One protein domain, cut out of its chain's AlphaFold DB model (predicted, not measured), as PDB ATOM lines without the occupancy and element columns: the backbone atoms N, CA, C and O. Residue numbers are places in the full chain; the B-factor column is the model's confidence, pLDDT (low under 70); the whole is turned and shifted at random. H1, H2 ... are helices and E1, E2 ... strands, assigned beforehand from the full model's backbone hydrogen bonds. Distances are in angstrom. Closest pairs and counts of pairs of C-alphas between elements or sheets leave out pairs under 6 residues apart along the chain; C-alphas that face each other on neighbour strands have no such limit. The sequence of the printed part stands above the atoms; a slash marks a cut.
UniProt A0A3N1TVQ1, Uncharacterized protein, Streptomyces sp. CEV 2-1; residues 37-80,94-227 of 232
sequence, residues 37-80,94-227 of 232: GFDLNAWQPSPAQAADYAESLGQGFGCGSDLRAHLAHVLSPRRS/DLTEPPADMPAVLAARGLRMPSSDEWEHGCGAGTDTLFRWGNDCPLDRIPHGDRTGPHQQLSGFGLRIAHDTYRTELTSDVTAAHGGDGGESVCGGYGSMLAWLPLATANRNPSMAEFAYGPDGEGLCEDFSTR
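What this domain is: This is residues 37 to 80 and 94 to 227 of the 232 residues of an uncharacterized protein of Streptomyces sp. CEV 2-1 (UniProt A0A3N1TVQ1). Little regular structure: mostly loops round a small parallel sheet, E1 E2, with H1, H2, H5 and H6 toward one end and H3 at the other. Seven named helices and two strands, mostly helix, hold 62 of 178 printed residues. The whole is compact, radius of gyration of the C-alphas 15.7 A, spans 50 by 34 by 31 A.

How they stand to each other: E1, residues 168 to 170, and E2, 224 to 226, are neighbours; N 170 and O 225 are within hydrogen-bond range, 2.8 A. H5, 184 to 187, H6, 192 to 199, and H7, 206 to 213, lie between them in a strand-helix-strand unit. H6 touches H1, 47 to 58; the closest C-alphas, Met 193 and Tyr 53, are 6.0 A apart. H1 only just touches H2, 67 to 74, with 3 pairs of C-alphas within 8 A.

Where its parts are: H1 runs 16.3 A from C-alpha 47 at (206.368, 199.208, 95.403). H3, 102 to 108, and H4, 116 to 124, touch no helix.

The domain as a whole: Residues 81 to 93 are not printed; C-alphas 80 and 94 are 30.2 A apart. No printed residue is under 70.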
ATOM      1  N   GLY A  37     214.762 198.866 117.933       98.12
ATOM      2  CA  GLY A  37     214.634 199.842 116.873       98.12
ATOM      3  C   GLY A  37     214.615 199.215 115.493       98.12
ATOM      4  O   GLY A  37     214.963 198.050 115.292       98.12
ATOM      5  N   PHE A  38     214.243 200.029 114.513       98.31
ATOM      6  CA  PHE A  38     214.145 199.596 113.129       98.31
ATOM      7  C   PHE A  38     215.353 200.054 112.305       98.31
ATOM      8  O   PHE A  38     215.784 201.209 112.381       98.31
ATOM      9  N   ASP A  39     215.923 199.146 111.505       97.38
ATOM     10  CA  ASP A  39     217.031 199.473 110.602       97.38
ATOM     11  C   ASP A  39     216.508 199.963 109.253       97.38
ATOM     12  O   ASP A  39     216.379 199.211 108.284       97.38
ATOM     13  N   LEU A  40     216.251 201.265 109.175       96.19
ATOM     14  CA  LEU A  40     215.834 201.882 107.921       96.19
ATOM     15  C   LEU A  40     216.888 201.734 106.820       96.19
ATOM     16  O   LEU A  40     216.525 201.679 105.651       96.19
ATOM     17  N   ASN A  41     218.184 201.646 107.131       95.00
ATOM     18  CA  ASN A  41     219.220 201.537 106.100       95.00
ATOM     19  C   ASN A  41     219.190 200.177 105.397       95.00
ATOM     20  O   ASN A  41     219.431 200.120 104.192       95.00
ATOM     21  N   ALA A  42     218.851 199.116 106.128       94.44
ATOM     22  CA  ALA A  42     218.733 197.762 105.593       94.44
ATOM     23  C   ALA A  42     217.353 197.446 104.983       94.44
ATOM     24  O   ALA A  42     217.208 196.437 104.294       94.44
ATOM     25  N   TRP A  43     216.347 198.294 105.206       96.94
ATOM     26  CA  TRP A  43     214.974 198.063 104.758       96.94
ATOM     27  C   TRP A  43     214.593 198.868 103.509       96.94
ATOM     28  O   TRP A  43     215.035 199.998 103.317       96.94
ATOM     29  N   GLN A  44     213.719 198.321 102.664       95.50
ATOM     30  CA  GLN A  44     213.077 199.055 101.572       95.50
ATOM     31  C   GLN A  44     211.584 198.719 101.534       95.50
ATOM     32  O   GLN A  44     211.240 197.547 101.707       95.50
ATOM     33  N   PRO A  45     210.705 199.706 101.282       97.06
ATOM     34  CA  PRO A  45     209.292 199.426 101.092       97.06
ATOM     35  C   PRO A  45     209.068 198.633  99.808       97.06
ATOM     36  O   PRO A  45     209.774 198.820  98.813       97.06
ATOM     37  N   SER A  46     208.029 197.802  99.794       97.69
ATOM     38  CA  SER A  46     207.527 197.264  98.533       97.69
ATOM     39  C   SER A  46     206.993 198.398  97.638       97.69
ATOM     40  O   SER A  46     206.561 199.441  98.144       97.69
ATOM     41  N   PRO A  47     206.952 198.213  96.303       98.06
ATOM     42  CA  PRO A  47     206.368 199.208  95.403       98.06
ATOM     43  C   PRO A  47     204.924 199.579  95.762       98.06
ATOM     44  O   PRO A  47     204.532 200.731  95.598       98.06
ATOM     45  N   ALA A  48     204.147 198.622  96.280       98.19
ATOM     46  CA  ALA A  48     202.767 198.849  96.690       98.19
ATOM     47  C   ALA A  48     202.678 199.713  97.958       98.19
ATOM     48  O   ALA A  48     201.922 200.677  97.971       98.19
ATOM     49  N   GLN A  49     203.499 199.439  98.982       98.25
ATOM     50  CA  GLN A  49     203.560 200.266 100.197       98.25
ATOM     51  C   GLN A  49     204.012 201.697  99.885       98.25
ATOM     52  O   GLN A  49     203.459 202.657 100.415       98.25
ATOM     53  N   ALA A  50     205.004 201.849  99.001       98.12
ATOM     54  CA  ALA A  50     205.473 203.162  98.572       98.12
ATOM     55  C   ALA A  50     204.393 203.943  97.804       98.12
ATOM     56  O   ALA A  50     204.266 205.148  98.004       98.12
ATOM     57  N   ALA A  51     203.616 203.269  96.946       98.25
ATOM     58  CA  ALA A  51     202.529 203.888  96.191       98.25
ATOM     59  C   ALA A  51     201.354 204.310  97.089       98.25
ATOM     60  O   ALA A  51     200.900 205.445  96.978       98.25
ATOM     61  N   ASP A  52     200.916 203.436  98.001       98.44
ATOM     62  CA  ASP A  52     199.840 203.723  98.964       98.44
ATOM     63  C   ASP A  52     200.206 204.909  99.877       98.44
ATOM     64  O   ASP A  52     199.436 205.862 100.030       98.44
ATOM     65  N   TYR A  53     201.445 204.935 100.383       98.38
ATOM     66  CA  TYR A  53     201.948 206.081 101.139       98.38
ATOM     67  C   TYR A  53     202.011 207.363 100.293       98.38
ATOM     68  O   TYR A  53     201.637 208.432 100.768       98.38
ATOM     69  N   ALA A  54     202.478 207.290  99.042       98.31
ATOM     70  CA  ALA A  54     202.575 208.465  98.176       98.31
ATOM     71  C   ALA A  54     201.200 209.072  97.848       98.31
ATOM     72  O   ALA A  54     201.082 210.296  97.759       98.31
ATOM     73  N   GLU A  55     200.163 208.243  97.696       98.06
ATOM     74  CA  GLU A  55     198.781 208.708  97.558       98.06
ATOM     75  C   GLU A  55     198.324 209.454  98.816       98.06
ATOM     76  O   GLU A  55     197.831 210.579  98.721       98.06
ATOM     77  N   SER A  56     198.570 208.866  99.985       97.88
ATOM     78  CA  SER A  56     198.242 209.449 101.291       97.88
ATOM     79  C   SER A  56     198.941 210.798 101.504       97.88
ATOM     80  O   SER A  56     198.306 211.787 101.877       97.88
ATOM     81  N   LEU A  57     200.226 210.884 101.139       97.69
ATOM     82  CA  LEU A  57     201.003 212.124 101.161       97.69
ATOM     83  C   LEU A  57     200.431 213.186 100.216       97.69
ATOM     84  O   LEU A  57     200.376 214.364 100.570       97.69
ATOM     85  N   GLY A  58     199.952 212.783  99.036       97.25
ATOM     86  CA  GLY A  58     199.263 213.671  98.095       97.25
ATOM     87  C   GLY A  58     197.951 214.250  98.639       97.25
ATOM     88  O   GLY A  58     197.541 215.330  98.211       97.25
ATOM     89  N   GLN A  59     197.321 213.569  99.599       96.81
ATOM     90  CA  GLN A  59     196.121 214.024 100.310       96.81
ATOM     91  C   GLN A  59     196.443 214.849 101.568       96.81
ATOM     92  O   GLN A  59     195.537 215.394 102.191       96.81
ATOM     93  N   GLY A  60     197.727 214.996 101.909       96.00
ATOM     94  CA  GLY A  60     198.189 215.746 103.077       96.00
ATOM     95  C   GLY A  60     198.365 214.907 104.344       96.00
ATOM     96  O   GLY A  60     198.592 215.487 105.403       96.00
ATOM     97  N   PHE A  61     198.291 213.577 104.252       95.88
ATOM     98  CA  PHE A  61     198.536 212.667 105.373       95.88
ATOM     99  C   PHE A  61     199.989 212.173 105.398       95.88
ATOM    100  O   PHE A  61     200.610 211.959 104.359       95.88
ATOM    101  N   GLY A  62     200.540 211.950 106.592       93.19
ATOM    102  CA  GLY A  62     201.944 211.562 106.762       93.19
ATOM    103  C   GLY A  62     202.911 212.751 106.733       93.19
ATOM    104  O   GLY A  62     202.515 213.915 106.769       93.19
ATOM    105  N   CYS A  63     204.215 212.469 106.734       92.50
ATOM    106  CA  CYS A  63     205.244 213.507 106.808       92.50
ATOM    107  C   CYS A  63     206.545 213.092 106.112       92.50
ATOM    108  O   CYS A  63     206.842 211.914 105.945       92.50
ATOM    109  N   GLY A  64     207.358 214.073 105.719       94.12
ATOM    110  CA  GLY A  64     208.580 213.819 104.953       94.12
ATOM    111  C   GLY A  64     208.319 213.594 103.460       94.12
ATOM    112  O   GLY A  64     207.198 213.723 102.976       94.12
ATOM    113  N   SER A  65     209.384 213.320 102.706       95.19
ATOM    114  CA  SER A  65     209.331 213.223 101.240       95.19
ATOM    115  C   SER A  65     208.844 211.873 100.711       95.19
ATOM    116  O   SER A  65     208.407 211.793  99.568       95.19
ATOM    117  N   ASP A  66     208.975 210.813 101.506       97.06
ATOM    118  CA  ASP A  66     208.612 209.440 101.158       97.06
ATOM    119  C   ASP A  66     208.344 208.613 102.428       97.06
ATOM    120  O   ASP A  66     208.489 209.104 103.551       97.06
ATOM    121  N   LEU A  67     207.964 207.344 102.247       97.88
ATOM    122  CA  LEU A  67     207.649 206.445 103.356       97.88
ATOM    123  C   LEU A  67     208.844 206.261 104.302       97.88
ATOM    124  O   LEU A  67     208.663 206.226 105.511       97.88
ATOM    125  N   ARG A  68     210.083 206.196 103.799       97.31
ATOM    126  CA  ARG A  68     211.262 206.047 104.669       97.31
ATOM    127  C   ARG A  68     211.478 207.283 105.538       97.31
ATOM    128  O   ARG A  68     211.824 207.134 106.708       97.31
ATOM    129  N   ALA A  69     211.280 208.477 104.983       96.69
ATOM    130  CA  ALA A  69     211.359 209.728 105.727       96.69
ATOM    131  C   ALA A  69     210.282 209.802 106.820       96.69
ATOM    132  O   ALA A  69     210.583 210.233 107.932       96.69
ATOM    133  N   HIS A  70     209.070 209.319 106.534       97.06
ATOM    134  CA  HIS A  70     208.011 209.197 107.533       97.06
ATOM    135  C   HIS A  70     208.388 208.224 108.654       97.06
ATOM    136  O   HIS A  70     208.335 208.577 109.829       97.06
ATOM    137  N   LEU A  71     208.852 207.018 108.303       97.56
ATOM    138  CA  LEU A  71     209.270 206.016 109.287       97.56
ATOM    139  C   LEU A  71     210.410 206.506 110.183       97.56
ATOM    140  O   LEU A  71     210.444 206.157 111.355       97.56
ATOM    141  N   ALA A  72     211.320 207.342 109.677       96.38
ATOM    142  CA  ALA A  72     212.378 207.936 110.496       96.38
ATOM    143  C   ALA A  72     211.849 208.868 111.603       96.38
ATOM    144  O   ALA A  72     212.575 209.151 112.553       96.38
ATOM    145  N   HIS A  73     210.613 209.356 111.474       94.81
ATOM    146  CA  HIS A  73     209.953 210.188 112.474       94.81
ATOM    147  C   HIS A  73     209.184 209.361 113.511       94.81
ATOM    148  O   HIS A  73     209.179 209.720 114.686       94.81
ATOM    149  N   VAL A  74     208.547 208.269 113.073       95.38
ATOM    150  CA  VAL A  74     207.617 207.481 113.903       95.38
ATOM    151  C   VAL A  74     208.185 206.151 114.394       95.38
ATOM    152  O   VAL A  74     207.520 205.464 115.158       95.38
ATOM    153  N   LEU A  75     209.394 205.761 113.980       97.62
ATOM    154  CA  LEU A  75     210.069 204.561 114.478       97.62
ATOM    155  C   LEU A  75     211.319 204.915 115.277       97.62
ATOM    156  O   LEU A  75     212.106 205.787 114.901       97.62
ATOM    157  N   SER A  76     211.547 204.179 116.361       97.31
ATOM    158  CA  SER A  76     212.791 204.282 117.113       97.31
ATOM    159  C   SER A  76     213.976 203.738 116.278       97.31
ATOM    160  O   SER A  76     213.846 202.723 115.582       97.31
ATOM    161  N   PRO A  77     215.155 204.394 116.296       97.06
ATOM    162  CA  PRO A  77     216.312 203.926 115.541       97.06
ATOM    163  C   PRO A  77     216.929 202.686 116.190       97.06
ATOM    164  O   PRO A  77     216.910 202.529 117.420       97.06
ATOM    165  N   ARG A  78     217.537 201.831 115.357       97.56
ATOM    166  CA  ARG A  78     218.224 200.620 115.816       97.56
ATOM    167  C   ARG A  78     219.300 200.933 116.862       97.56
ATOM    168  O   ARG A  78     220.198 201.738 116.617       97.56
ATOM    169  N   ARG A  79     219.230 200.269 118.018       97.94
ATOM    170  CA  ARG A  79     220.125 200.456 119.174       97.94
ATOM    171  C   ARG A  79     220.248 199.174 119.999       97.94
ATOM    172  O   ARG A  79     219.394 198.295 119.927       97.94
ATOM    173  N   SER A  80     221.294 199.084 120.815       98.00
ATOM    174  CA  SER A  80     221.448 198.014 121.808       98.00
ATOM    175  C   SER A  80     221.138 198.539 123.203       98.00
ATOM    176  O   SER A  80     221.628 199.604 123.579       98.00
ATOM    177  N   ASP A  94     193.161 200.440 130.722       98.06
ATOM    178  CA  ASP A  94     192.840 201.854 130.538       98.06
ATOM    179  C   ASP A  94     193.400 202.678 131.698       98.06
ATOM    180  O   ASP A  94     193.453 202.227 132.851       98.06
ATOM    181  N   LEU A  95     193.816 203.904 131.395       98.25
ATOM    182  CA  LEU A  95     194.159 204.864 132.430       98.25
ATOM    183  C   LEU A  95     192.896 205.258 133.199       98.25
ATOM    184  O   LEU A  95     191.857 205.576 132.628       98.25
ATOM    185  N   THR A  96     193.012 205.261 134.523       97.25
ATOM    186  CA  THR A  96     191.938 205.681 135.438       97.25
ATOM    187  C   THR A  96     192.163 207.075 136.017       97.25
ATOM    188  O   THR A  96     191.320 207.585 136.742       97.25
ATOM    189  N   GLU A  97     193.339 207.639 135.765       97.38
ATOM    190  CA  GLU A  97     193.798 208.943 136.227       97.38
ATOM    191  C   GLU A  97     194.589 209.597 135.085       97.38
ATOM    192  O   GLU A  97     195.038 208.888 134.173       97.38
ATOM    193  N   PRO A  98     194.809 210.923 135.124       96.88
ATOM    194  CA  PRO A  98     195.648 211.600 134.145       96.88
ATOM    195  C   PRO A  98     197.008 210.900 133.963       96.88
ATOM    196  O   PRO A  98     197.569 210.386 134.937       96.88
ATOM    197  N   PRO A  99     197.600 210.913 132.751       96.94
ATOM    198  CA  PRO A  99     198.861 210.216 132.478       96.94
ATOM    199  C   PRO A  99     200.003 210.519 133.460       96.94
ATOM    200  O   PRO A  99     200.790 209.633 133.790       96.94
ATOM    201  N   ALA A 100     200.071 211.750 133.976       96.44
ATOM    202  CA  ALA A 100     201.063 212.158 134.971       96.44
ATOM    203  C   ALA A 100     200.890 211.473 136.344       96.44
ATOM    204  O   ALA A 100     201.874 211.297 137.065       96.44
ATOM    205  N   ASP A 101     199.670 211.055 136.687       97.56
ATOM    206  CA  ASP A 101     199.301 210.475 137.983       97.56
ATOM    207  C   ASP A 101     199.209 208.939 137.943       97.56
ATOM    208  O   ASP A 101     199.381 208.270 138.970       97.56
ATOM    209  N   MET A 102     199.034 208.350 136.753       98.00
ATOM    210  CA  MET A 102     198.972 206.895 136.562       98.00
ATOM    211  C   MET A 102     200.150 206.112 137.189       98.00
ATOM    212  O   MET A 102     199.914 205.040 137.760       98.00
ATOM    213  N   PRO A 103     201.413 206.602 137.189       98.25
ATOM    214  CA  PRO A 103     202.505 205.915 137.879       98.25
ATOM    215  C   PRO A 103     202.238 205.664 139.370       98.25
ATOM    216  O   PRO A 103     202.616 204.611 139.885       98.25
ATOM    217  N   ALA A 104     201.570 206.590 140.068       98.25
ATOM    218  CA  ALA A 104     201.235 206.429 141.482       98.25
ATOM    219  C   ALA A 104     200.133 205.375 141.692       98.25
ATOM    220  O   ALA A 104     200.216 204.580 142.633       98.25
ATOM    221  N   VAL A 105     199.152 205.318 140.783       98.00
ATOM    222  CA  VAL A 105     198.089 204.297 140.772       98.00
ATOM    223  C   VAL A 105     198.686 202.895 140.625       98.00
ATOM    224  O   VAL A 105     198.370 201.996 141.409       98.00
ATOM    225  N   LEU A 106     199.603 202.706 139.671       98.00
ATOM    226  CA  LEU A 106     200.289 201.424 139.482       98.00
ATOM    227  C   LEU A 106     201.192 201.075 140.669       98.00
ATOM    228  O   LEU A 106     201.181 199.932 141.132       98.00
ATOM    229  N   ALA A 107     201.921 202.053 141.213       98.00
ATOM    230  CA  ALA A 107     202.802 201.837 142.358       98.00
ATOM    231  C   ALA A 107     202.036 201.344 143.596       98.00
ATOM    232  O   ALA A 107     202.529 200.469 144.310       98.00
ATOM    233  N   ALA A 108     200.805 201.821 143.818       97.44
ATOM    234  CA  ALA A 108     199.937 201.339 144.895       97.44
ATOM    235  C   ALA A 108     199.569 199.845 144.762       97.44
ATOM    236  O   ALA A 108     199.280 199.189 145.763       97.44
ATOM    237  N   ARG A 109     199.636 199.287 143.544       95.56
ATOM    238  CA  ARG A 109     199.464 197.853 143.238       95.56
ATOM    239  C   ARG A 109     200.787 197.075 143.200       95.56
ATOM    240  O   ARG A 109     200.787 195.878 142.920       95.56
ATOM    241  N   GLY A 110     201.918 197.729 143.470       96.31
ATOM    242  CA  GLY A 110     203.250 197.138 143.315       96.31
ATOM    243  C   GLY A 110     203.648 196.915 141.852       96.31
ATOM    244  O   GLY A 110     204.447 196.026 141.566       96.31
ATOM    245  N   LEU A 111     203.069 197.692 140.937       97.75
ATOM    246  CA  LEU A 111     203.340 197.681 139.504       97.75
ATOM    247  C   LEU A 111     203.968 199.016 139.091       97.75
ATOM    248  O   LEU A 111     204.010 199.974 139.861       97.75
ATOM    249  N   ARG A 112     204.449 199.097 137.855       98.19
ATOM    250  CA  ARG A 112     204.896 200.354 137.245       98.19
ATOM    251  C   ARG A 112     204.517 200.406 135.773       98.19
ATOM    252  O   ARG A 112     204.227 199.373 135.170       98.19
ATOM    253  N   MET A 113     204.580 201.606 135.202       98.44
ATOM    254  CA  MET A 113     204.567 201.779 133.750       98.44
ATOM    255  C   MET A 113     205.769 201.020 133.144       98.44
ATOM    256  O   MET A 113     206.851 201.001 133.757       98.44
ATOM    257  N   PRO A 114     205.623 200.410 131.958       98.50
ATOM    258  CA  PRO A 114     206.763 199.873 131.222       98.50
ATOM    259  C   PRO A 114     207.667 201.029 130.766       98.50
ATOM    260  O   PRO A 114     207.233 202.182 130.704       98.50
ATOM    261  N   SER A 115     208.931 200.775 130.444       98.50
ATOM    262  CA  SER A 115     209.691 201.705 129.591       98.50
ATOM    263  C   SER A 115     209.316 201.516 128.118       98.50
ATOM    264  O   SER A 115     208.802 200.459 127.747       98.50
ATOM    265  N   SER A 116     209.603 202.500 127.258       98.44
ATOM    266  CA  SER A 116     209.470 202.311 125.803       98.44
ATOM    267  C   SER A 116     210.288 201.128 125.298       98.44
ATOM    268  O   SER A 116     209.809 200.370 124.463       98.44
ATOM    269  N   ASP A 117     211.496 200.925 125.834       98.69
ATOM    270  CA  ASP A 117     212.338 199.792 125.448       98.69
ATOM    271  C   ASP A 117     211.707 198.445 125.851       98.69
ATOM    272  O   ASP A 117     211.773 197.479 125.094       98.69
ATOM    273  N   GLU A 118     211.077 198.365 127.027       98.75
ATOM    274  CA  GLU A 118     210.361 197.164 127.469       98.75
ATOM    275  C   GLU A 118     209.120 196.900 126.612       98.75
ATOM    276  O   GLU A 118     208.885 195.751 126.239       98.75
ATOM    277  N   TRP A 119     208.351 197.944 126.280       98.75
ATOM    278  CA  TRP A 119     207.188 197.841 125.394       98.75
ATOM    279  C   TRP A 119     207.595 197.318 124.012       98.75
ATOM    280  O   TRP A 119     207.043 196.332 123.519       98.75
ATOM    281  N   GLU A 120     208.625 197.927 123.427       98.75
ATOM    282  CA  GLU A 120     209.165 197.576 122.117       98.75
ATOM    283  C   GLU A 120     209.711 196.139 122.098       98.75
ATOM    284  O   GLU A 120     209.402 195.356 121.194       98.75
ATOM    285  N   HIS A 121     210.451 195.745 123.140       98.69
ATOM    286  CA  HIS A 121     210.932 194.374 123.308       98.69
ATOM    287  C   HIS A 121     209.785 193.367 123.447       98.69
ATOM    288  O   HIS A 121     209.803 192.308 122.815       98.69
ATOM    289  N   GLY A 122     208.753 193.706 124.225       98.38
ATOM    290  CA  GLY A 122     207.537 192.908 124.376       98.38
ATOM    291  C   GLY A 122     206.776 192.720 123.059       98.38
ATOM    292  O   GLY A 122     206.284 191.621 122.772       98.38
ATOM    293  N   CYS A 123     206.708 193.776 122.245       98.50
ATOM    294  CA  CYS A 123     206.023 193.782 120.957       98.50
ATOM    295  C   CYS A 123     206.777 192.973 119.895       98.50
ATOM    296  O   CYS A 123     206.196 192.095 119.251       98.50
ATOM    297  N   GLY A 124     208.071 193.254 119.716       97.75
ATOM    298  CA  GLY A 124     208.895 192.638 118.676       97.75
ATOM    299  C   GLY A 124     209.378 191.228 119.014       97.75
ATOM    300  O   GLY A 124     209.597 190.423 118.109       97.75
ATOM    301  N   ALA A 125     209.554 190.907 120.299       97.19
ATOM    302  CA  ALA A 125     210.087 189.628 120.767       97.19
ATOM    303  C   ALA A 125     211.368 189.188 120.019       97.19
ATOM    304  O   ALA A 125     211.536 188.019 119.678       97.19
ATOM    305  N   GLY A 126     212.267 190.135 119.731       95.69
ATOM    306  CA  GLY A 126     213.541 189.889 119.042       95.69
ATOM    307  C   GLY A 126     213.498 189.889 117.509       95.69
ATOM    308  O   GLY A 126     214.530 189.637 116.892       95.69
ATOM    309  N   THR A 127     212.350 190.169 116.883       95.44
ATOM    310  CA  THR A 127     212.285 190.398 115.430       95.44
ATOM    311  C   THR A 127     212.992 191.697 115.030       95.44
ATOM    312  O   THR A 127     213.045 192.647 115.808       95.44
ATOM    313  N   ASP A 128     213.497 191.758 113.800       94.62
ATOM    314  CA  ASP A 128     214.078 192.956 113.179       94.62
ATOM    315  C   ASP A 128     213.219 193.509 112.027       94.62
ATOM    316  O   ASP A 128     213.674 194.334 111.232       94.62
ATOM    317  N   THR A 129     211.967 193.057 111.945       97.44
ATOM    318  CA  THR A 129     210.998 193.451 110.915       97.44
ATOM    319  C   THR A 129     210.062 194.568 111.386       97.44
ATOM    320  O   THR A 129     209.911 194.810 112.586       97.44
ATOM    321  N   LEU A 130     209.448 195.271 110.425       98.19
ATOM    322  CA  LEU A 130     208.609 196.451 110.675       98.19
ATOM    323  C   LEU A 130     207.435 196.137 111.612       98.19
ATOM    324  O   LEU A 130     207.167 196.877 112.554       98.19
ATOM    325  N   PHE A 131     206.764 195.013 111.379       98.19
ATOM    326  CA  PHE A 131     205.726 194.468 112.244       98.19
ATOM    327  C   PHE A 131     206.196 193.147 112.832       98.19
ATOM    328  O   PHE A 131     207.030 192.461 112.254       98.19
ATOM    329  N   ARG A 132     205.604 192.701 113.943       96.69
ATOM    330  CA  ARG A 132     206.020 191.439 114.582       96.69
ATOM    331  C   ARG A 132     205.829 190.185 113.717       96.69
ATOM    332  O   ARG A 132     206.359 189.131 114.047       96.69
ATOM    333  N   TRP A 133     205.078 190.304 112.622       95.81
ATOM    334  CA  TRP A 133     204.817 189.249 111.640       95.81
ATOM    335  C   TRP A 133     205.574 189.434 110.313       95.81
ATOM    336  O   TRP A 133     205.365 188.643 109.394       95.81
ATOM    337  N   GLY A 134     206.414 190.464 110.169       96.88
ATOM    338  CA  GLY A 134     207.156 190.739 108.939       96.88
ATOM    339  C   GLY A 134     207.118 192.203 108.501       96.88
ATOM    340  O   GLY A 134     206.649 193.085 109.212       96.88
ATOM    341  N   ASN A 135     207.636 192.471 107.300       97.69
ATOM    342  CA  ASN A 135     207.754 193.833 106.758       97.69
ATOM    343  C   ASN A 135     206.515 194.319 105.992       97.69
ATOM    344  O   ASN A 135     206.423 195.502 105.661       97.69
ATOM    345  N   ASP A 136     205.581 193.416 105.712       96.12
ATOM    346  CA  ASP A 136     204.404 193.693 104.902       96.12
ATOM    347  C   ASP A 136     203.146 193.830 105.768       96.12
ATOM    348  O   ASP A 136     202.986 193.172 106.803       96.12
ATOM    349  N   CYS A 137     202.224 194.668 105.303       94.69
ATOM    350  CA  CYS A 137     200.867 194.774 105.824       94.69
ATOM    351  C   CYS A 137     199.844 194.576 104.689       94.69
ATOM    352  O   CYS A 137     200.168 194.796 103.518       94.69
ATOM    353  N   PRO A 138     198.610 194.145 105.003       94.38
ATOM    354  CA  PRO A 138     197.523 194.117 104.028       94.38
ATOM    355  C   PRO A 138     197.199 195.534 103.534       94.38
ATOM    356  O   PRO A 138     196.817 196.383 104.328       94.38
ATOM    357  N   LEU A 139     197.329 195.798 102.233       95.56
ATOM    358  CA  LEU A 139     197.006 197.114 101.652       95.56
ATOM    359  C   LEU A 139     195.573 197.205 101.106       95.56
ATOM    360  O   LEU A 139     195.109 198.282 100.752       95.56
ATOM    361  N   ASP A 140     194.853 196.084 101.057       93.81
ATOM    362  CA  ASP A 140     193.453 195.986 100.629       93.81
ATOM    363  C   ASP A 140     192.448 196.203 101.776       93.81
ATOM    364  O   ASP A 140     191.236 196.142 101.562       93.81
ATOM    365  N   ARG A 141     192.940 196.421 102.999       94.06
ATOM    366  CA  ARG A 141     192.145 196.667 104.207       94.06
ATOM    367  C   ARG A 141     192.959 197.404 105.265       94.06
ATOM    368  O   ARG A 141     194.184 197.388 105.252       94.06
ATOM    369  N   ILE A 142     192.246 197.971 106.227       95.31
ATOM    370  CA  ILE A 142     192.798 198.597 107.432       95.31
ATOM    371  C   ILE A 142     192.812 197.601 108.608       95.31
ATOM    372  O   ILE A 142     192.071 196.613 108.563       95.31
ATOM    373  N   PRO A 143     193.614 197.836 109.665       94.88
ATOM    374  CA  PRO A 143     193.643 196.945 110.828       94.88
ATOM    375  C   PRO A 143     192.340 196.954 111.629       94.88
ATOM    376  O   PRO A 143     191.906 195.912 112.119       94.88
ATOM    377  N   HIS A 144     191.688 198.111 111.764       93.25
ATOM    378  CA  HIS A 144     190.491 198.207 112.591       93.25
ATOM    379  C   HIS A 144     189.353 197.339 112.033       93.25
ATOM    380  O   HIS A 144     188.962 197.450 110.871       93.25
ATOM    381  N   GLY A 145     188.817 196.460 112.881       87.56
ATOM    382  CA  GLY A 145     187.774 195.501 112.514       87.56
ATOM    383  C   GLY A 145     188.269 194.238 111.792       87.56
ATOM    384  O   GLY A 145     187.481 193.296 111.654       87.56
ATOM    385  N   ASP A 146     189.543 194.145 111.388       91.25
ATOM    386  CA  ASP A 146     190.098 192.923 110.793       91.25
ATOM    387  C   ASP A 146     190.436 191.882 111.870       91.25
ATOM    388  O   ASP A 146     191.531 191.808 112.423       91.25
ATOM    389  N   ARG A 147     189.479 190.990 112.123       90.88
ATOM    390  CA  ARG A 147     189.621 189.893 113.092       90.88
ATOM    391  C   ARG A 147     190.471 188.719 112.596       90.88
ATOM    392  O   ARG A 147     190.637 187.745 113.326       90.88
ATOM    393  N   THR A 148     190.950 188.769 111.356       92.12
ATOM    394  CA  THR A 148     191.693 187.677 110.704       92.12
ATOM    395  C   THR A 148     193.146 188.034 110.408       92.12
ATOM    396  O   THR A 148     193.931 187.157 110.049       92.12
ATOM    397  N   GLY A 149     193.507 189.306 110.568       92.88
ATOM    398  CA  GLY A 149     194.843 189.801 110.296       92.88
ATOM    399  C   GLY A 149     195.897 189.299 111.292       92.88
ATOM    400  O   GLY A 149     195.582 188.882 112.409       92.88
ATOM    401  N   PRO A 150     197.185 189.383 110.922       93.25
ATOM    402  CA  PRO A 150     198.286 188.880 111.748       93.25
ATOM    403  C   PRO A 150     198.429 189.627 113.085       93.25
ATOM    404  O   PRO A 150     198.824 189.034 114.085       93.25
ATOM    405  N   HIS A 151     198.025 190.898 113.132       95.38
ATOM    406  CA  HIS A 151     197.960 191.721 114.341       95.38
ATOM    407  C   HIS A 151     197.010 191.196 115.437       95.38
ATOM    408  O   HIS A 151     197.078 191.665 116.569       95.38
ATOM    409  N   GLN A 152     196.157 190.209 115.149       95.56
ATOM    410  CA  GLN A 152     195.326 189.546 116.161       95.56
ATOM    411  C   GLN A 152     196.086 188.455 116.933       95.56
ATOM    412  O   GLN A 152     195.612 187.966 117.959       95.56
ATOM    413  N   GLN A 153     197.266 188.051 116.454       94.50
ATOM    414  CA  GLN A 153     198.096 187.054 117.122       94.50
ATOM    415  C   GLN A 153     198.890 187.687 118.267       94.50
ATOM    416  O   GLN A 153     199.349 188.832 118.169       94.50
ATOM    417  N   LEU A 154     199.090 186.911 119.336       95.94
ATOM    418  CA  LEU A 154     199.964 187.300 120.440       95.94
ATOM    419  C   LEU A 154     201.405 187.497 119.946       95.94
ATOM    420  O   LEU A 154     201.831 186.836 118.998       95.94
ATOM    421  N   SER A 155     202.177 188.353 120.616       96.94
ATOM    422  CA  SER A 155     203.619 188.443 120.367       96.94
ATOM    423  C   SER A 155     204.329 187.122 120.693       96.94
ATOM    424  O   SER A 155     203.757 186.227 121.328       96.94
ATOM    425  N   GLY A 156     205.603 186.997 120.303       96.75
ATOM    426  CA  GLY A 156     206.411 185.812 120.626       96.75
ATOM    427  C   GLY A 156     206.449 185.516 122.132       96.75
ATOM    428  O   GLY A 156     206.414 184.358 122.543       96.75
ATOM    429  N   PHE A 157     206.393 186.551 122.976       97.44
ATOM    430  CA  PHE A 157     206.328 186.396 124.433       97.44
ATOM    431  C   PHE A 157     204.912 186.175 124.985       97.44
ATOM    432  O   PHE A 157     204.759 185.888 126.168       97.44
ATOM    433  N   GLY A 158     203.877 186.219 124.143       97.12
ATOM    434  CA  GLY A 158     202.499 185.924 124.534       97.12
ATOM    435  C   GLY A 158     201.675 187.140 124.955       97.12
ATOM    436  O   GLY A 158     200.713 186.963 125.694       97.12
ATOM    437  N   LEU A 159     202.031 188.348 124.508       98.12
ATOM    438  CA  LEU A 159     201.280 189.579 124.789       98.12
ATOM    439  C   LEU A 159     200.230 189.859 123.711       98.12
ATOM    440  O   LEU A 159     200.513 189.675 122.523       98.12
ATOM    441  N   ARG A 160     199.065 190.394 124.091       97.56
ATOM    442  CA  ARG A 160     198.123 191.023 123.158       97.56
ATOM    443  C   ARG A 160     198.462 192.509 123.039       97.56
ATOM    444  O   ARG A 160     197.918 193.353 123.740       97.56
ATOM    445  N   ILE A 161     199.414 192.818 122.165       98.31
ATOM    446  CA  ILE A 161     200.075 194.129 122.033       98.31
ATOM    447  C   ILE A 161     200.064 194.581 120.575       98.31
ATOM    448  O   ILE A 161     200.106 193.726 119.687       98.31
ATOM    449  N   ALA A 162     199.996 195.896 120.330       97.44
ATOM    450  CA  ALA A 162     199.980 196.469 118.978       97.44
ATOM    451  C   ALA A 162     198.972 195.735 118.066       97.44
ATOM    452  O   ALA A 162     199.323 195.163 117.029       97.44
ATOM    453  N   HIS A 163     197.729 195.636 118.539       96.38
ATOM    454  CA  HIS A 163     196.687 194.787 117.958       96.38
ATOM    455  C   HIS A 163     195.422 195.563 117.556       96.38
ATOM    456  O   HIS A 163     194.515 194.975 116.976       96.38
ATOM    457  N   ASP A 164     195.325 196.845 117.904       96.06
ATOM    458  CA  ASP A 164     194.195 197.717 117.592       96.06
ATOM    459  C   ASP A 164     194.683 199.170 117.620       96.06
ATOM    460  O   ASP A 164     195.348 199.585 118.566       96.06
ATOM    461  N   THR A 165     194.379 199.932 116.571       95.75
ATOM    462  CA  THR A 165     194.815 201.327 116.411       95.75
ATOM    463  C   THR A 165     194.192 202.264 117.443       95.75
ATOM    464  O   THR A 165     194.734 203.336 117.694       95.75
ATOM    465  N   TYR A 166     193.098 201.852 118.088       96.38
ATOM    466  CA  TYR A 166     192.476 202.588 119.195       96.38
ATOM    467  C   TYR A 166     193.119 202.305 120.557       96.38
ATOM    468  O   TYR A 166     192.725 202.903 121.552       96.38
ATOM    469  N   ARG A 167     194.098 201.397 120.637       96.88
ATOM    470  CA  ARG A 167     194.812 201.087 121.882       96.88
ATOM    471  C   ARG A 167     196.147 201.819 121.905       96.88
ATOM    472  O   ARG A 167     197.183 201.264 121.540       96.88
ATOM    473  N   THR A 168     196.096 203.091 122.292       97.88
ATOM    474  CA  THR A 168     197.279 203.943 122.453       97.88
ATOM    475  C   THR A 168     197.912 203.692 123.818       97.88
ATOM    476  O   THR A 168     197.418 204.163 124.840       97.88
ATOM    477  N   GLU A 169     199.020 202.956 123.834       98.56
ATOM    478  CA  GLU A 169     199.713 202.563 125.058       98.56
ATOM    479  C   GLU A 169     200.770 203.613 125.454       98.56
ATOM    480  O   GLU A 169     201.698 203.918 124.696       98.56
ATOM    481  N   LEU A 170     200.649 204.147 126.669       98.69
ATOM    482  CA  LEU A 170     201.613 205.043 127.298       98.69
ATOM    483  C   LEU A 170     202.632 204.258 128.125       98.69
ATOM    484  O   LEU A 170     202.345 203.219 128.725       98.69
ATOM    485  N   THR A 171     203.848 204.791 128.189       98.69
ATOM    486  CA  THR A 171     204.967 204.205 128.933       98.69
ATOM    487  C   THR A 171     205.514 205.226 129.931       98.69
ATOM    488  O   THR A 171     204.965 206.312 130.101       98.69
ATOM    489  N   SER A 172     206.600 204.888 130.621       98.12
ATOM    490  CA  SER A 172     207.340 205.849 131.447       98.12
ATOM    491  C   SER A 172     208.108 206.902 130.628       98.12
ATOM    492  O   SER A 172     208.569 207.883 131.209       98.12
ATOM    493  N   ASP A 173     208.231 206.740 129.304       97.81
ATOM    494  CA  ASP A 173     208.669 207.808 128.400       97.81
ATOM    495  C   ASP A 173     207.470 208.696 128.035       97.81
ATOM    496  O   ASP A 173     206.590 208.305 127.272       97.81
ATOM    497  N   VAL A 174     207.452 209.919 128.564       97.31
ATOM    498  CA  VAL A 174     206.383 210.904 128.319       97.31
ATOM    499  C   VAL A 174     206.476 211.578 126.946       97.31
ATOM    500  O   VAL A 174     205.671 212.445 126.630       97.31
ATOM    501  N   THR A 175     207.481 211.237 126.139       96.75
ATOM    502  CA  THR A 175     207.734 211.883 124.842       96.75
ATOM    503  C   THR A 175     207.291 211.035 123.649       96.75
ATOM    504  O   THR A 175     207.520 211.430 122.502       96.75
ATOM    505  N   ALA A 176     206.686 209.869 123.897       96.94
ATOM    506  CA  ALA A 176     206.084 209.039 122.863       96.94
ATOM    507  C   ALA A 176     204.993 208.100 123.393       96.94
ATOM    508  O   ALA A 176     205.080 207.583 124.505       96.94
ATOM    509  N   ALA A 177     204.007 207.835 122.540       97.56
ATOM    510  CA  ALA A 177     203.029 206.768 122.712       97.56
ATOM    511  C   ALA A 177     203.286 205.618 121.722       97.56
ATOM    512  O   ALA A 177     203.994 205.791 120.723       97.56
ATOM    513  N   HIS A 178     202.709 204.449 121.998       98.44
ATOM    514  CA  HIS A 178     202.960 203.216 121.251       98.44
ATOM    515  C   HIS A 178     201.666 202.472 120.881       98.44
ATOM    516  O   HIS A 178     200.616 202.679 121.485       98.44
ATOM    517  N   GLY A 179     201.756 201.564 119.901       94.19
ATOM    518  CA  GLY A 179     200.676 200.654 119.493       94.19
ATOM    519  C   GLY A 179     199.544 201.300 118.687       94.19
ATOM    520  O   GLY A 179     199.285 200.888 117.562       94.19
ATOM    521  N   GLY A 180     198.875 202.300 119.247       94.25
ATOM    522  CA  GLY A 180     197.747 202.998 118.637       94.25
ATOM    523  C   GLY A 180     198.025 204.472 118.364       94.25
ATOM    524  O   GLY A 180     199.021 205.042 118.815       94.25
ATOM    525  N   ASP A 181     197.125 205.075 117.600       96.19
ATOM    526  CA  ASP A 181     197.063 206.506 117.291       96.19
ATOM    527  C   ASP A 181     195.675 207.087 117.620       96.19
ATOM    528  O   ASP A 181     195.213 208.035 116.992       96.19
ATOM    529  N   GLY A 182     194.954 206.453 118.550       95.25
ATOM    530  CA  GLY A 182     193.556 206.778 118.853       95.25
ATOM    531  C   GLY A 182     192.589 206.465 117.704       95.25
ATOM    532  O   GLY A 182     191.451 206.928 117.715       95.25
ATOM    533  N   GLY A 183     193.030 205.703 116.697       95.56
ATOM    534  CA  GLY A 183     192.266 205.423 115.486       95.56
ATOM    535  C   GLY A 183     192.222 206.587 114.497       95.56
ATOM    536  O   GLY A 183     191.423 206.538 113.560       95.56
ATOM    537  N   GLU A 184     193.059 207.614 114.674       95.06
ATOM    538  CA  GLU A 184     193.119 208.786 113.798       95.06
ATOM    539  C   GLU A 184     193.326 208.382 112.335       95.06
ATOM    540  O   GLU A 184     192.540 208.778 111.470       95.06
ATOM    541  N   SER A 185     194.325 207.544 112.050       95.75
ATOM    542  CA  SER A 185     194.623 207.109 110.682       95.75
ATOM    543  C   SER A 185     193.472 206.343 110.027       95.75
ATOM    544  O   SER A 185     193.218 206.479 108.827       95.75
ATOM    545  N   VAL A 186     192.735 205.567 110.820       95.38
ATOM    546  CA  VAL A 186     191.579 204.786 110.374       95.38
ATOM    547  C   VAL A 186     190.367 205.682 110.119       95.38
ATOM    548  O   VAL A 186     189.796 205.639 109.030       95.38
ATOM    549  N   CYS A 187     189.973 206.505 111.094       94.94
ATOM    550  CA  CYS A 187     188.818 207.398 110.982       94.94
ATOM    551  C   CYS A 187     189.034 208.509 109.956       94.94
ATOM    552  O   CYS A 187     188.097 208.894 109.256       94.94
ATOM    553  N   GLY A 188     190.259 209.025 109.880       93.38
ATOM    554  CA  GLY A 188     190.660 210.073 108.954       93.38
ATOM    555  C   GLY A 188     190.869 209.583 107.524       93.38
ATOM    556  O   GLY A 188     190.941 210.407 106.615       93.38
ATOM    557  N   GLY A 189     190.939 208.265 107.303       93.69
ATOM    558  CA  GLY A 189     191.111 207.680 105.975       93.69
ATOM    559  C   GLY A 189     192.507 207.906 105.395       93.69
ATOM    560  O   GLY A 189     192.634 208.256 104.226       93.69
ATOM    561  N   TYR A 190     193.555 207.693 106.194       95.25
ATOM    562  CA  TYR A 190     194.945 208.025 105.848       95.25
ATOM    563  C   TYR A 190     195.591 207.058 104.839       95.25
ATOM    564  O   TYR A 190     196.796 207.120 104.635       95.25
ATOM    565  N   GLY A 191     194.829 206.144 104.239       95.88
ATOM    566  CA  GLY A 191     195.364 205.041 103.440       95.88
ATOM    567  C   GLY A 191     195.800 203.846 104.290       95.88
ATOM    568  O   GLY A 191     195.954 203.932 105.512       95.88
ATOM    569  N   SER A 192     195.964 202.690 103.644       96.75
ATOM    570  CA  SER A 192     196.201 201.431 104.352       96.75
ATOM    571  C   SER A 192     197.567 201.429 105.033       96.75
ATOM    572  O   SER A 192     197.662 201.075 106.205       96.75
ATOM    573  N   MET A 193     198.626 201.862 104.346       97.50
ATOM    574  CA  MET A 193     199.985 201.850 104.887       97.50
ATOM    575  C   MET A 193     200.064 202.646 106.191       97.50
ATOM    576  O   MET A 193     200.529 202.105 107.192       97.50
ATOM    577  N   LEU A 194     199.564 203.888 106.200       97.50
ATOM    578  CA  LEU A 194     199.543 204.723 107.404       97.50
ATOM    579  C   LEU A 194     198.649 204.131 108.499       97.50
ATOM    580  O   LEU A 194     199.055 204.147 109.656       97.50
ATOM    581  N   ALA A 195     197.506 203.536 108.146       97.56
ATOM    582  CA  ALA A 195     196.619 202.899 109.118       97.56
ATOM    583  C   ALA A 195     197.259 201.709 109.855       97.56
ATOM    584  O   ALA A 195     196.899 201.427 110.994       97.56
ATOM    585  N   TRP A 196     198.214 201.004 109.241       98.06
ATOM    586  CA  TRP A 196     198.916 199.887 109.885       98.06
ATOM    587  C   TRP A 196     200.110 200.317 110.746       98.06
ATOM    588  O   TRP A 196     200.462 199.592 111.678       98.06
ATOM    589  N   LEU A 197     200.740 201.464 110.466       97.75
ATOM    590  CA  LEU A 197     201.997 201.876 111.108       97.75
ATOM    591  C   LEU A 197     201.980 202.021 112.632       97.75
ATOM    592  O   LEU A 197     203.008 201.682 113.227       97.75
ATOM    593  N   PRO A 198     200.882 202.438 113.292       97.62
ATOM    594  CA  PRO A 198     200.847 202.470 114.752       97.62
ATOM    595  C   PRO A 198     201.217 201.115 115.385       97.62
ATOM    596  O   PRO A 198     201.856 201.062 116.438       97.62
ATOM    597  N   LEU A 199     200.908 200.014 114.688       98.25
ATOM    598  CA  LEU A 199     201.138 198.642 115.140       98.25
ATOM    599  C   LEU A 199     202.569 198.127 114.875       98.25
ATOM    600  O   LEU A 199     202.850 196.944 115.098       98.25
ATOM    601  N   ALA A 200     203.469 198.972 114.358       98.50
ATOM    602  CA  ALA A 200     204.863 198.613 114.117       98.50
ATOM    603  C   ALA A 200     205.613 198.322 115.428       98.50
ATOM    604  O   ALA A 200     205.332 198.899 116.479       98.50
ATOM    605  N   THR A 201     206.609 197.437 115.363       98.25
ATOM    606  CA  THR A 201     207.371 196.968 116.536       98.25
ATOM    607  C   THR A 201     208.098 198.102 117.242       98.25
ATOM    608  O   THR A 201     208.045 198.199 118.463       98.25
ATOM    609  N   ALA A 202     208.719 198.977 116.455       97.88
ATOM    610  CA  ALA A 202     209.463 200.141 116.912       97.88
ATOM    611  C   ALA A 202     208.629 201.435 116.890       97.88
ATOM    612  O   ALA A 202     209.223 202.515 116.927       97.88
ATOM    613  N   ASN A 203     207.291 201.352 116.779       97.62
ATOM    614  CA  ASN A 203     206.434 202.538 116.729       97.62
ATOM    615  C   ASN A 203     206.676 203.429 117.951       97.62
ATOM    616  O   ASN A 203     206.770 202.947 119.078       97.62
ATOM    617  N   ARG A 204     206.776 204.730 117.703       96.25
ATOM    618  CA  ARG A 204     207.056 205.778 118.672       96.25
ATOM    619  C   ARG A 204     206.387 207.057 118.175       96.25
ATOM    620  O   ARG A 204     206.985 207.806 117.410       96.25
ATOM    621  N   ASN A 205     205.154 207.305 118.605       95.81
ATOM    622  CA  ASN A 205     204.357 208.438 118.146       95.81
ATOM    623  C   ASN A 205     204.511 209.643 119.102       95.81
ATOM    624  O   ASN A 205     203.934 209.619 120.194       95.81
ATOM    625  N   PRO A 206     205.281 210.689 118.737       94.88
ATOM    626  CA  PRO A 206     205.453 211.867 119.586       94.88
ATOM    627  C   PRO A 206     204.193 212.739 119.649       94.88
ATOM    628  O   PRO A 206     203.908 213.295 120.706       94.88
ATOM    629  N   SER A 207     203.415 212.825 118.567       93.94
ATOM    630  CA  SER A 207     202.198 213.646 118.512       93.94
ATOM    631  C   SER A 207     201.129 213.136 119.476       93.94
ATOM    632  O   SER A 207     200.498 213.923 120.172       93.94
ATOM    633  N   MET A 208     200.974 211.813 119.590       95.56
ATOM    634  CA  MET A 208     200.046 211.231 120.565       95.56
ATOM    635  C   MET A 208     200.492 211.443 122.009       95.56
ATOM    636  O   MET A 208     199.643 211.568 122.885       95.56
ATOM    637  N   ALA A 209     201.798 211.519 122.273       96.19
ATOM    638  CA  ALA A 209     202.282 211.904 123.596       96.19
ATOM    639  C   ALA A 209     202.022 213.389 123.882       96.19
ATOM    640  O   ALA A 209     201.552 213.727 124.963       96.19
ATOM    641  N   GLU A 210     202.265 214.275 122.914       96.38
ATOM    642  CA  GLU A 210     201.925 215.696 123.047       96.38
ATOM    643  C   GLU A 210     200.431 215.891 123.329       96.38
ATOM    644  O   GLU A 210     200.080 216.653 124.225       96.38
ATOM    645  N   PHE A 211     199.565 215.146 122.638       96.19
ATOM    646  CA  PHE A 211     198.130 215.134 122.902       96.19
ATOM    647  C   PHE A 211     197.816 214.611 124.315       96.19
ATOM    648  O   PHE A 211     197.157 215.307 125.082       96.19
ATOM    649  N   ALA A 212     198.352 213.447 124.705       96.19
ATOM    650  CA  ALA A 212     198.091 212.812 126.003       96.19
ATOM    651  C   ALA A 212     198.468 213.677 127.217       96.19
ATOM    652  O   ALA A 212     197.776 213.665 128.233       96.19
ATOM    653  N   TYR A 213     199.587 214.397 127.131       95.81
ATOM    654  CA  TYR A 213     200.114 215.225 128.221       95.81
ATOM    655  C   TYR A 213     199.804 216.721 128.048       95.81
ATOM    656  O   TYR A 213     200.177 217.533 128.900       95.81
ATOM    657  N   GLY A 214     199.163 217.093 126.942       95.00
ATOM    658  CA  GLY A 214     198.810 218.461 126.592       95.00
ATOM    659  C   GLY A 214     197.389 218.846 127.011       95.00
ATOM    660  O   GLY A 214     196.620 218.013 127.489       95.00
ATOM    661  N   PRO A 215     197.010 220.122 126.815       93.62
ATOM    662  CA  PRO A 215     195.670 220.608 127.141       93.62
ATOM    663  C   PRO A 215     194.572 219.941 126.298       93.62
ATOM    664  O   PRO A 215     193.449 219.803 126.767       93.62
ATOM    665  N   ASP A 216     194.891 219.511 125.074       91.88
ATOM    666  CA  ASP A 216     193.915 218.902 124.166       91.88
ATOM    667  C   ASP A 216     193.496 217.486 124.607       91.88
ATOM    668  O   ASP A 216     192.392 217.053 124.283       91.88
ATOM    669  N   GLY A 217     194.343 216.788 125.373       89.50
ATOM    670  CA  GLY A 217     194.035 215.490 125.983       89.50
ATOM    671  C   GLY A 217     193.452 215.580 127.397       89.50
ATOM    672  O   GLY A 217     193.203 214.546 128.024       89.50
ATOM    673  N   GLU A 218     193.242 216.785 127.941       89.12
ATOM    674  CA  GLU A 218     192.706 216.954 129.293       89.12
ATOM    675  C   GLU A 218     191.299 216.340 129.400       89.12
ATOM    676  O   GLU A 218     190.381 216.686 128.660       89.12
ATOM    677  N   GLY A 219     191.123 215.409 130.343       90.00
ATOM    678  CA  GLY A 219     189.861 214.690 130.538       90.00
ATOM    679  C   GLY A 219     189.645 213.487 129.612       90.00
ATOM    680  O   GLY A 219     188.624 212.824 129.749       90.00
ATOM    681  N   LEU A 220     190.603 213.167 128.737       92.88
ATOM    682  CA  LEU A 220     190.554 212.025 127.813       92.88
ATOM    683  C   LEU A 220     191.494 210.888 128.237       92.88
ATOM    684  O   LEU A 220     191.956 210.106 127.414       92.88
ATOM    685  N   CYS A 221     191.818 210.785 129.531       90.56
ATOM    686  CA  CYS A 221     192.752 209.759 130.004       90.56
ATOM    687  C   CYS A 221     192.271 208.331 129.695       90.56
ATOM    688  O   CYS A 221     193.099 207.487 129.380       90.56
ATOM    689  N   GLU A 222     190.957 208.088 129.681       93.25
ATOM    690  CA  GLU A 222     190.360 206.785 129.357       93.25
ATOM    691  C   GLU A 222     190.560 206.345 127.895       93.25
ATOM    692  O   GLU A 222     190.442 205.156 127.600       93.25
ATOM    693  N   ASP A 223     190.936 207.263 126.995       94.94
ATOM    694  CA  ASP A 223     191.287 206.948 125.600       94.94
ATOM    695  C   ASP A 223     192.711 206.377 125.463       94.94
ATOM    696  O   ASP A 223     193.126 205.932 124.387       94.94
ATOM    697  N   PHE A 224     193.477 206.381 126.556       98.06
ATOM    698  CA  PHE A 224     194.816 205.820 126.630       98.06
ATOM    699  C   PHE A 224     194.850 204.601 127.534       98.06
ATOM    700  O   PHE A 224     194.103 204.467 128.504       98.06
ATOM    701  N   SER A 225     195.814 203.738 127.261       98.50
ATOM    702  CA  SER A 225     196.095 202.583 128.090       98.50
ATOM    703  C   SER A 225     197.555 202.536 128.508       98.50
ATOM    704  O   SER A 225     198.403 203.305 128.060       98.50
ATOM    705  N   THR A 226     197.867 201.632 129.422       98.56
ATOM    706  CA  THR A 226     199.234 201.275 129.786       98.56
ATOM    707  C   THR A 226     199.325 199.775 129.968       98.56
ATOM    708  O   THR A 226     198.322 199.085 130.156       98.56
ATOM    709  N   ARG A 227     200.545 199.250 129.931       97.62
ATOM    710  CA  ARG A 227     200.812 197.827 130.114       97.62
ATOM    711  C   ARG A 227     201.635 197.604 131.371       97.62
ATOM    712  O   ARG A 227     202.865 197.606 131.293       97.62
TER     713      ARG A 227